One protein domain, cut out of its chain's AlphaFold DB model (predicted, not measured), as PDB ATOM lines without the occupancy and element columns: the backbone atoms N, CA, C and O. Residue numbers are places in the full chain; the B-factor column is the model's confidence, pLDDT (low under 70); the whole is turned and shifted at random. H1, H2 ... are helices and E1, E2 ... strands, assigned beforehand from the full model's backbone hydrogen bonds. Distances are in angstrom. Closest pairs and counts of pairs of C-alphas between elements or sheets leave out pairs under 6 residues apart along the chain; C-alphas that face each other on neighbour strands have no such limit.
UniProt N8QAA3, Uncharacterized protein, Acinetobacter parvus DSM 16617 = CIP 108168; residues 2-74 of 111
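AT A GLANCE: This is residues 2 to 74 of the 111 residues of an uncharacterized protein of Acinetobacter parvus DSM 16617 = CIP 108168 (UniProt N8QAA3). A long two-stranded hairpin, E1 and E2, has helix H1 packed loosely along it, and H3 packs crosswise on H1; the short H2 is apart from the other helices. The 73 printed residues run H1, H2, H3, E1, E2, with an antiparallel sheet and a mixed class. The whole is compact, radius of gyration of the C-alphas 12.3 A, and only just elongated, spanning 36 by 23 by 19 A.

HOW THE PARTS SIT: E1, residues 51 to 62, and E2, residues 65 to 73, form the hairpin, at 158 degrees; N 53 and O 71 are 2.9 A apart, within hydrogen-bond range. E1 bends by 71 degrees at residue 57. The closest C-alphas of E2 and H1, residues 7 to 18, are Asn 68 and Ala 16, 6.6 A. H1 and H3, residues 37 to 47, touch, closest C-alphas Trp 14 and Gln 37, 5.7 A, only just about perpendicular at 72 degrees. Every O i to N i+4 pair is within range in H3, 7 of 8 in H1; H2, residues 23 to 26, is too short for one.

IN THESE COORDINATES: H1 begins at C-alpha 7 (12.954, -22.352, 35.780) and is 15.7 A long, H2 5.9 A, H3 15.1 A, E1 25.2 A. E2, 25.4 A, ends at C-alpha 73 (16.875, -17.769, 52.735).

THE WHOLE: C-alphas 2 and 64 are farthest apart, 35.8 A. The printed part has no cut and no long link. pLDDT is under 70 at residues 2 to 4, 23 to 31 and 46 to 49.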
ATOM      1  N   ALA A   2       5.887 -19.132  49.157       50.22
ATOM      2  CA  ALA A   2       7.205 -19.143  48.537       50.22
ATOM      3  C   ALA A   2       7.017 -19.675  47.111       50.22
ATOM      4  O   ALA A   2       6.692 -20.849  46.920       50.22
ATOM      5  N   ASP A   3       7.115 -18.794  46.116       57.69
ATOM      6  CA  ASP A   3       7.127 -19.205  44.718       57.69
ATOM      7  C   ASP A   3       8.378 -20.065  44.551       57.69
ATOM      8  O   ASP A   3       9.501 -19.555  44.523       57.69
ATOM      9  N   GLY A   4       8.178 -21.387  44.544       63.88
ATOM     10  CA  GLY A   4       9.252 -22.368  44.460       63.88
ATOM     11  C   GLY A   4      10.224 -22.049  43.323       63.88
ATOM     12  O   GLY A   4       9.921 -21.285  42.406       63.88
ATOM     13  N   ILE A   5      11.419 -22.639  43.373       73.94
ATOM     14  CA  ILE A   5      12.518 -22.247  42.485       73.94
ATOM     15  C   ILE A   5      12.090 -22.129  41.006       73.94
ATOM     16  O   ILE A   5      11.580 -23.073  40.393       73.94
ATOM     17  N   THR A   6      12.294 -20.941  40.433       82.12
ATOM     18  CA  THR A   6      11.893 -20.643  39.052       82.12
ATOM     19  C   THR A   6      12.737 -21.428  38.051       82.12
ATOM     20  O   THR A   6      13.898 -21.746  38.312       82.12
ATOM     21  N   ASP A   7      12.200 -21.682  36.854       83.00
ATOM     22  CA  ASP A   7      12.954 -22.352  35.780       83.00
ATOM     23  C   ASP A   7      14.256 -21.623  35.425       83.00
ATOM     24  O   ASP A   7      15.268 -22.253  35.112       83.00
ATOM     25  N   GLN A   8      14.252 -20.292  35.532       82.81
ATOM     26  CA  GLN A   8      15.441 -19.474  35.332       82.81
ATOM     27  C   GLN A   8      16.501 -19.741  36.408       82.81
ATOM     28  O   GLN A   8      17.670 -19.934  36.071       82.81
ATOM     29  N   ALA A   9      16.112 -19.771  37.685       82.69
ATOM     30  CA  ALA A   9      17.027 -20.059  38.786       82.69
ATOM     31  C   ALA A   9      17.588 -21.486  38.689       82.69
ATOM     32  O   ALA A   9      18.795 -21.685  38.808       82.69
ATOM     33  N   VAL A  10      16.745 -22.470  38.359       87.38
ATOM     34  CA  VAL A  10      17.187 -23.846  38.084       87.38
ATOM     35  C   VAL A  10      18.215 -23.875  36.951       87.38
ATOM     36  O   VAL A  10      19.223 -24.566  37.068       87.38
ATOM     37  N   GLY A  11      17.989 -23.126  35.869       87.06
ATOM     38  CA  GLY A  11      18.933 -23.035  34.755       87.06
ATOM     39  C   GLY A  11      20.303 -22.496  35.179       87.06
ATOM     40  O   GLY A  11      21.326 -23.074  34.821       87.06
ATOM     41  N   GLN A  12      20.326 -21.445  36.005       84.56
ATOM     42  CA  GLN A  12      21.568 -20.879  36.550       84.56
ATOM     43  C   GLN A  12      22.328 -21.881  37.429       84.56
ATOM     44  O   GLN A  12      23.552 -21.978  37.353       84.56
ATOM     45  N   LEU A  13      21.612 -22.651  38.251       85.00
ATOM     46  CA  LEU A  13      22.221 -23.692  39.079       85.00
ATOM     47  C   LEU A  13      22.731 -24.859  38.235       85.00
ATOM     48  O   LEU A  13      23.815 -25.375  38.493       85.00
ATOM     49  N   TRP A  14      21.981 -25.258  37.208       89.44
ATOM     50  CA  TRP A  14      22.373 -26.348  36.323       89.44
ATOM     51  C   TRP A  14      23.637 -26.027  35.524       89.44
ATOM     52  O   TRP A  14      24.457 -26.916  35.317       89.44
ATOM     53  N   GLU A  15      23.856 -24.771  35.133       85.81
ATOM     54  CA  GLU A  15      25.119 -24.344  34.514       85.81
ATOM     55  C   GLU A  15      26.319 -24.596  35.443       85.81
ATOM     56  O   GLU A  15      27.347 -25.111  35.004       85.81
ATOM     57  N   ALA A  16      26.181 -24.316  36.742       81.69
ATOM     58  CA  ALA A  16      27.226 -24.608  37.722       81.69
ATOM     59  C   ALA A  16      27.399 -26.120  37.958       81.69
ATOM     60  O   ALA A  16      28.522 -26.607  38.019       81.69
ATOM     61  N   VAL A  17      26.299 -26.866  38.066       83.94
ATOM     62  CA  VAL A  17      26.328 -28.309  38.351       83.94
ATOM     63  C   VAL A  17      26.875 -29.120  37.176       83.94
ATOM     64  O   VAL A  17      27.689 -30.015  37.373       83.94
ATOM     65  N   SER A  18      26.453 -28.807  35.951       83.62
ATOM     66  CA  SER A  18      26.833 -29.562  34.748       83.62
ATOM     67  C   SER A  18      28.274 -29.322  34.295       83.62
ATOM     68  O   SER A  18      28.789 -30.079  33.474       83.62
ATOM     69  N   THR A  19      28.926 -28.279  34.811       80.50
ATOM     70  CA  THR A  19      30.316 -27.934  34.480       80.50
ATOM     71  C   THR A  19      31.324 -28.474  35.493       80.50
ATOM     72  O   THR A  19      32.527 -28.325  35.277       80.50
ATOM     73  N   GLU A  20      30.862 -29.128  36.562       78.38
ATOM     74  CA  GLU A  20      31.712 -29.703  37.601       78.38
ATOM     75  C   GLU A  20      32.382 -31.003  37.110       78.38
ATOM     76  O   GLU A  20      31.696 -31.992  36.846       78.38
ATOM     77  N   PRO A  21      33.720 -31.027  36.964       72.06
ATOM     78  CA  PRO A  21      34.429 -32.173  36.396       72.06
ATOM     79  C   PRO A  21      34.562 -33.362  37.356       72.06
ATOM     80  O   PRO A  21      34.947 -34.445  36.911       72.06
ATOM     81  N   ASP A  22      34.314 -33.174  38.657       74.31
ATOM     82  CA  ASP A  22      34.511 -34.200  39.679       74.31
ATOM     83  C   ASP A  22      33.256 -34.422  40.526       74.31
ATOM     84  O   ASP A  22      32.979 -33.701  41.483       74.31
ATOM     85  N   GLU A  23      32.538 -35.509  40.245       68.81
ATOM     86  CA  GLU A  23      31.343 -35.906  41.000       68.81
ATOM     87  C   GLU A  23      31.618 -36.143  42.499       68.81
ATOM     88  O   GLU A  23      30.694 -36.148  43.315       68.81
ATOM     89  N   ARG A  24      32.887 -36.282  42.916       68.00
ATOM     90  CA  ARG A  24      33.252 -36.369  44.337       68.00
ATOM     91  C   ARG A  24      33.016 -35.064  45.099       68.00
ATOM     92  O   ARG A  24      33.052 -35.081  46.324       68.00
ATOM     93  N   CYS A  25      32.734 -33.936  44.451       67.88
ATOM     94  CA  CYS A  25      32.288 -32.742  45.176       67.88
ATOM     95  C   CYS A  25      30.945 -32.965  45.913       67.88
ATOM     96  O   CYS A  25      30.636 -32.237  46.856       67.88
ATOM     97  N   TRP A  26      30.182 -34.003  45.541       67.12
ATOM     98  CA  TRP A  26      28.901 -34.388  46.145       67.12
ATOM     99  C   TRP A  26      29.035 -35.334  47.357       67.12
ATOM    100  O   TRP A  26      28.032 -35.770  47.916       67.12
ATOM    101  N   THR A  27      30.257 -35.633  47.825       57.22
ATOM    102  CA  THR A  27      30.546 -36.694  48.822       57.22
ATOM    103  C   THR A  27      29.908 -36.541  50.204       57.22
ATOM    104  O   THR A  27      29.959 -37.482  50.991       57.22
ATOM    105  N   TYR A  28      29.370 -35.371  50.548       56.66
ATOM    106  CA  TYR A  28      28.821 -35.110  51.886       56.66
ATOM    107  C   TYR A  28      27.303 -35.284  51.978       56.66
ATOM    108  O   TYR A  28      26.742 -35.106  53.059       56.66
ATOM    109  N   LEU A  29      26.638 -35.632  50.874       60.34
ATOM    110  CA  LEU A  29      25.198 -35.853  50.838       60.34
ATOM    111  C   LEU A  29      24.890 -37.341  50.618       60.34
ATOM    112  O   LEU A  29      25.612 -38.013  49.884       60.34
ATOM    113  N   PRO A  30      23.804 -37.875  51.207       64.81
ATOM    114  CA  PRO A  30      23.377 -39.262  51.005       64.81
ATOM    115  C   PRO A  30      22.735 -39.502  49.621       64.81
ATOM    116  O   PRO A  30      22.100 -40.533  49.410       64.81
ATOM    117  N   TYR A  31      22.879 -38.557  48.686       68.50
ATOM    118  CA  TYR A  31      22.272 -38.573  47.357       68.50
ATOM    119  C   TYR A  31      23.348 -38.406  46.282       68.50
ATOM    120  O   TYR A  31      24.327 -37.685  46.478       68.50
ATOM    121  N   SER A  32      23.145 -39.054  45.137       72.38
ATOM    122  CA  SER A  32      24.008 -38.903  43.964       72.38
ATOM    123  C   SER A  32      23.859 -37.520  43.327       72.38
ATOM    124  O   SER A  32      22.820 -36.872  43.469       72.38
ATOM    125  N   ALA A  33      24.873 -37.100  42.567       77.19
ATOM    126  CA  ALA A  33      24.792 -35.895  41.750       77.19
ATOM    127  C   ALA A  33      23.549 -35.943  40.830       77.19
ATOM    128  O   ALA A  33      23.267 -36.995  40.234       77.19
ATOM    129  N   PRO A  34      22.795 -34.837  40.704       83.44
ATOM    130  CA  PRO A  34      21.616 -34.790  39.848       83.44
ATOM    131  C   PRO A  34      22.016 -35.000  38.385       83.44
ATOM    132  O   PRO A  34      22.960 -34.398  37.882       83.44
ATOM    133  N   GLN A  35      21.272 -35.860  37.693       84.62
ATOM    134  CA  GLN A  35      21.618 -36.335  36.344       84.62
ATOM    135  C   GLN A  35      21.017 -35.469  35.223       84.62
ATOM    136  O   GLN A  35      21.302 -35.670  34.044       84.62
ATOM    137  N   SER A  36      20.150 -34.516  35.571       88.94
ATOM    138  CA  SER A  36      19.526 -33.583  34.632       88.94
ATOM    139  C   SER A  36      19.064 -32.308  35.337       88.94
ATOM    140  O   SER A  36      18.833 -32.308  36.547       88.94
ATOM    141  N   GLN A  37      18.847 -31.241  34.563       87.94
ATOM    142  CA  GLN A  37      18.249 -29.998  35.058       87.94
ATOM    143  C   GLN A  37      16.891 -30.248  35.733       87.94
ATOM    144  O   GLN A  37      16.593 -29.637  36.756       87.94
ATOM    145  N   GLN A  38      16.094 -31.185  35.204       85.75
ATOM    146  CA  GLN A  38      14.819 -31.575  35.805       85.75
ATOM    147  C   GLN A  38      15.021 -32.309  37.135       85.75
ATOM    148  O   GLN A  38      14.370 -31.975  38.112       85.75
ATOM    149  N   SER A  39      15.965 -33.251  37.214       85.44
ATOM    150  CA  SER A  39      16.277 -33.949  38.468       85.44
ATOM    151  C   SER A  39      16.820 -32.995  39.537       85.44
ATOM    152  O   SER A  39      16.490 -33.146  40.714       85.44
ATOM    153  N   LEU A  40      17.604 -31.987  39.138       84.69
ATOM    154  CA  LEU A  40      18.032 -30.902  40.019       84.69
ATOM    155  C   LEU A  40      16.826 -30.082  40.489       84.69
ATOM    156  O   LEU A  40      16.692 -29.852  41.687       84.69
ATOM    157  N   LYS A  41      15.933 -29.685  39.574       83.50
ATOM    158  CA  LYS A  41      14.698 -28.965  39.907       83.50
ATOM    159  C   LYS A  41      13.851 -29.742  40.904       83.50
ATOM    160  O   LYS A  41      13.505 -29.187  41.937       83.50
ATOM    161  N   ASP A  42      13.586 -31.015  40.637       79.75
ATOM    162  CA  ASP A  42      12.780 -31.870  41.504       79.75
ATOM    163  C   ASP A  42      13.444 -32.017  42.879       79.75
ATOM    164  O   ASP A  42      12.783 -31.917  43.908       79.75
ATOM    165  N   SER A  43      14.763 -32.216  42.922       77.56
ATOM    166  CA  SER A  43      15.501 -32.314  44.186       77.56
ATOM    167  C   SER A  43      15.398 -31.019  44.983       77.56
ATOM    168  O   SER A  43      15.105 -31.063  46.173       77.56
ATOM    169  N   LEU A  44      15.572 -29.866  44.331       77.00
ATOM    170  CA  LEU A  44      15.442 -28.561  44.970       77.00
ATOM    171  C   LEU A  44      14.000 -28.307  45.420       77.00
ATOM    172  O   LEU A  44      13.787 -27.931  46.556       77.00
ATOM    173  N   GLN A  45      12.991 -28.602  44.607       72.75
ATOM    174  CA  GLN A  45      11.586 -28.443  44.998       72.75
ATOM    175  C   GLN A  45      11.186 -29.333  46.185       72.75
ATOM    176  O   GLN A  45      10.333 -28.946  46.974       72.75
ATOM    177  N   ASN A  46      11.807 -30.506  46.332       69.19
ATOM    178  CA  ASN A  46      11.549 -31.403  47.461       69.19
ATOM    179  C   ASN A  46      12.384 -31.063  48.713       69.19
ATOM    180  O   ASN A  46      11.962 -31.373  49.824       69.19
ATOM    181  N   LEU A  47      13.577 -30.481  48.547       64.88
ATOM    182  CA  LEU A  47      14.503 -30.149  49.641       64.88
ATOM    183  C   LEU A  47      14.303 -28.736  50.191       64.88
ATOM    184  O   LEU A  47      14.673 -28.461  51.333       64.88
ATOM    185  N   VAL A  48      13.812 -27.819  49.363       60.91
ATOM    186  CA  VAL A  48      14.017 -26.394  49.578       60.91
ATOM    187  C   VAL A  48      12.719 -25.755  50.040       60.91
ATOM    188  O   VAL A  48      11.869 -25.340  49.263       60.91
ATOM    189  N   VAL A  49      12.637 -25.637  51.357       66.62
ATOM    190  CA  VAL A  49      11.682 -24.797  52.082       66.62
ATOM    191  C   VAL A  49      12.223 -23.353  52.218       66.62
ATOM    192  O   VAL A  49      11.869 -22.613  53.126       66.62
ATOM    193  N   PHE A  50      13.154 -22.969  51.342       74.94
ATOM    194  CA  PHE A  50      13.900 -21.713  51.390       74.94
ATOM    195  C   PHE A  50      13.762 -20.957  50.061       74.94
ATOM    196  O   PHE A  50      13.852 -21.539  48.981       74.94
ATOM    197  N   GLN A  51      13.592 -19.645  50.103       80.88
ATOM    198  CA  GLN A  51      13.533 -18.836  48.894       80.88
ATOM    199  C   GLN A  51      14.925 -18.731  48.254       80.88
ATOM    200  O   GLN A  51      15.917 -18.512  48.945       80.88
ATOM    201  N   TYR A  52      15.026 -18.892  46.930       84.00
ATOM    202  CA  TYR A  52      16.283 -18.643  46.213       84.00
ATOM    203  C   TYR A  52      16.538 -17.139  46.085       84.00
ATOM    204  O   TYR A  52      15.706 -16.414  45.542       84.00
ATOM    205  N   GLU A  53      17.718 -16.699  46.517       86.06
ATOM    206  CA  GLU A  53      18.105 -15.282  46.553       86.06
ATOM    207  C   GLU A  53      19.079 -14.903  45.431       86.06
ATOM    208  O   GLU A  53      19.118 -13.757  44.982       86.06
ATOM    209  N   GLY A  54      19.883 -15.855  44.946       85.31
ATOM    210  CA  GLY A  54      20.802 -15.589  43.842       85.31
ATOM    211  C   GLY A  54      22.022 -16.499  43.765       85.31
ATOM    212  O   GLY A  54      22.294 -17.312  44.649       85.31
ATOM    213  N   LEU A  55      22.784 -16.320  42.683       88.75
ATOM    214  CA  LEU A  55      24.019 -17.047  42.395       88.75
ATOM    215  C   LEU A  55      25.197 -16.080  42.344       88.75
ATOM    216  O   LEU A  55      25.260 -15.190  41.492       88.75
ATOM    217  N   PHE A  56      26.177 -16.304  43.208       89.44
ATOM    218  CA  PHE A  56      27.465 -15.635  43.135       89.44
ATOM    219  C   PHE A  56      28.401 -16.486  42.284       89.44
ATOM    220  O   PHE A  56      28.768 -17.608  42.645       89.44
ATOM    221  N   ARG A  57      28.753 -15.961  41.108       91.50
ATOM    222  CA  ARG A  57      29.676 -16.619  40.179       91.50
ATOM    223  C   ARG A  57      31.112 -16.376  40.623       91.50
ATOM    224  O   ARG A  57      31.477 -15.229  40.866       91.50
ATOM    225  N   GLN A  58      31.922 -17.432  40.645       88.88
ATOM    226  CA  GLN A  58      33.314 -17.410  41.103       88.88
ATOM    227  C   GLN A  58      33.475 -16.831  42.517       88.88
ATOM    228  O   GLN A  58      34.408 -16.077  42.785       88.88
ATOM    229  N   ASP A  59      32.550 -17.179  43.408       91.88
ATOM    230  CA  ASP A  59      32.495 -16.694  44.786       91.88
ATOM    231  C   ASP A  59      33.815 -16.934  45.537       91.88
ATOM    232  O   ASP A  59      34.317 -16.056  46.238       91.88
ATOM    233  N   CYS A  60      34.434 -18.104  45.348       89.25
ATOM    234  CA  CYS A  60      35.758 -18.382  45.898       89.25
ATOM    235  C   CYS A  60      36.509 -19.498  45.157       89.25
ATOM    236  O   CYS A  60      35.964 -20.191  44.295       89.25
ATOM    237  N   ILE A  61      37.781 -19.685  45.528       90.12
ATOM    238  CA  ILE A  61      38.572 -20.868  45.176       90.12
ATOM    239  C   ILE A  61      38.655 -21.777  46.404       90.12
ATOM    240  O   ILE A  61      39.254 -21.405  47.415       90.12
ATOM    241  N   LEU A  62      38.090 -22.981  46.321       82.38
ATOM    242  CA  LEU A  62      38.112 -23.974  47.395       82.38
ATOM    243  C   LEU A  62      38.903 -25.200  46.938       82.38
ATOM    244  O   LEU A  62      38.590 -25.806  45.919       82.38
ATOM    245  N   LYS A  63      39.954 -25.564  47.684       84.50
ATOM    246  CA  LYS A  63      40.850 -26.693  47.354       84.50
ATOM    247  C   LYS A  63      41.422 -26.638  45.920       84.50
ATOM    248  O   LYS A  63      41.694 -27.673  45.332       84.50
ATOM    249  N   GLY A  64      41.623 -25.436  45.372       87.38
ATOM    250  CA  GLY A  64      42.150 -25.235  44.014       87.38
ATOM    251  C   GLY A  64      41.101 -25.247  42.897       87.38
ATOM    252  O   GLY A  64      41.472 -25.094  41.739       87.38
ATOM    253  N   HIS A  65      39.814 -25.371  43.231       82.12
ATOM    254  CA  HIS A  65      38.708 -25.373  42.274       82.12
ATOM    255  C   HIS A  65      37.855 -24.109  42.412       82.12
ATOM    256  O   HIS A  65      37.700 -23.576  43.513       82.12
ATOM    257  N   ASN A  66      37.317 -23.623  41.291       85.44
ATOM    258  CA  ASN A  66      36.352 -22.527  41.294       85.44
ATOM    259  C   ASN A  66      35.050 -22.988  41.952       85.44
ATOM    260  O   ASN A  66      34.574 -24.080  41.662       85.44
ATOM    261  N   ARG A  67      34.473 -22.151  42.814       86.50
ATOM    262  CA  ARG A  67      33.164 -22.388  43.412       86.50
ATOM    263  C   ARG A  67      32.210 -21.255  43.054       86.50
ATOM    264  O   ARG A  67      32.463 -20.096  43.379       86.50
ATOM    265  N   ASN A  68      31.073 -21.627  42.476       88.38
ATOM    266  CA  ASN A  68      29.877 -20.791  42.447       88.38
ATOM    267  C   ASN A  68      29.045 -21.067  43.708       88.38
ATOM    268  O   ASN A  68      28.937 -22.219  44.135       88.38
ATOM    269  N   THR A  69      28.446 -20.031  44.294       85.00
ATOM    270  CA  THR A  69      27.645 -20.157  45.520       85.00
ATOM    271  C   THR A  69      26.219 -19.696  45.264       85.00
ATOM    272  O   THR A  69      25.982 -18.538  44.923       85.00
ATOM    273  N   ALA A  70      25.272 -20.615  45.427       86.50
ATOM    274  CA  ALA A  70      23.848 -20.328  45.418       86.50
ATOM    275  C   ALA A  70      23.372 -20.007  46.835       86.50
ATOM    276  O   ALA A  70      23.680 -20.751  47.769       86.50
ATOM    277  N   TRP A  71      22.625 -18.917  46.981       84.81
ATOM    278  CA  TRP A  71      22.082 -18.454  48.251       84.81
ATOM    279  C   TRP A  71      20.586 -18.731  48.335       84.81
ATOM    280  O   TRP A  71      19.841 -18.493  47.383       84.81
ATOM    281  N   PHE A  72      20.171 -19.209  49.504       84.50
ATOM    282  CA  PHE A  72      18.780 -19.459  49.852       84.50
ATOM    283  C   PHE A  72      18.499 -18.881  51.241       84.50
ATOM    284  O   PHE A  72      19.398 -18.873  52.088       84.50
ATOM    285  N   SER A  73      17.280 -18.405  51.479       85.25
ATOM    286  CA  SER A  73      16.875 -17.769  52.735       85.25
ATOM    287  C   SER A  73      15.535 -18.312  53.240       85.25
ATOM    288  O   SER A  73      14.770 -18.919  52.501       85.25
ATOM    289  N   MET A  74      15.277 -18.134  54.532       87.00
ATOM    290  CA  MET A  74      13.949 -18.258  55.128       87.00
ATOM    291  C   MET A  74      13.841 -17.129  56.138       87.00
ATOM    292  O   MET A  74      14.746 -16.966  56.967       87.00
TER     293      MET A  74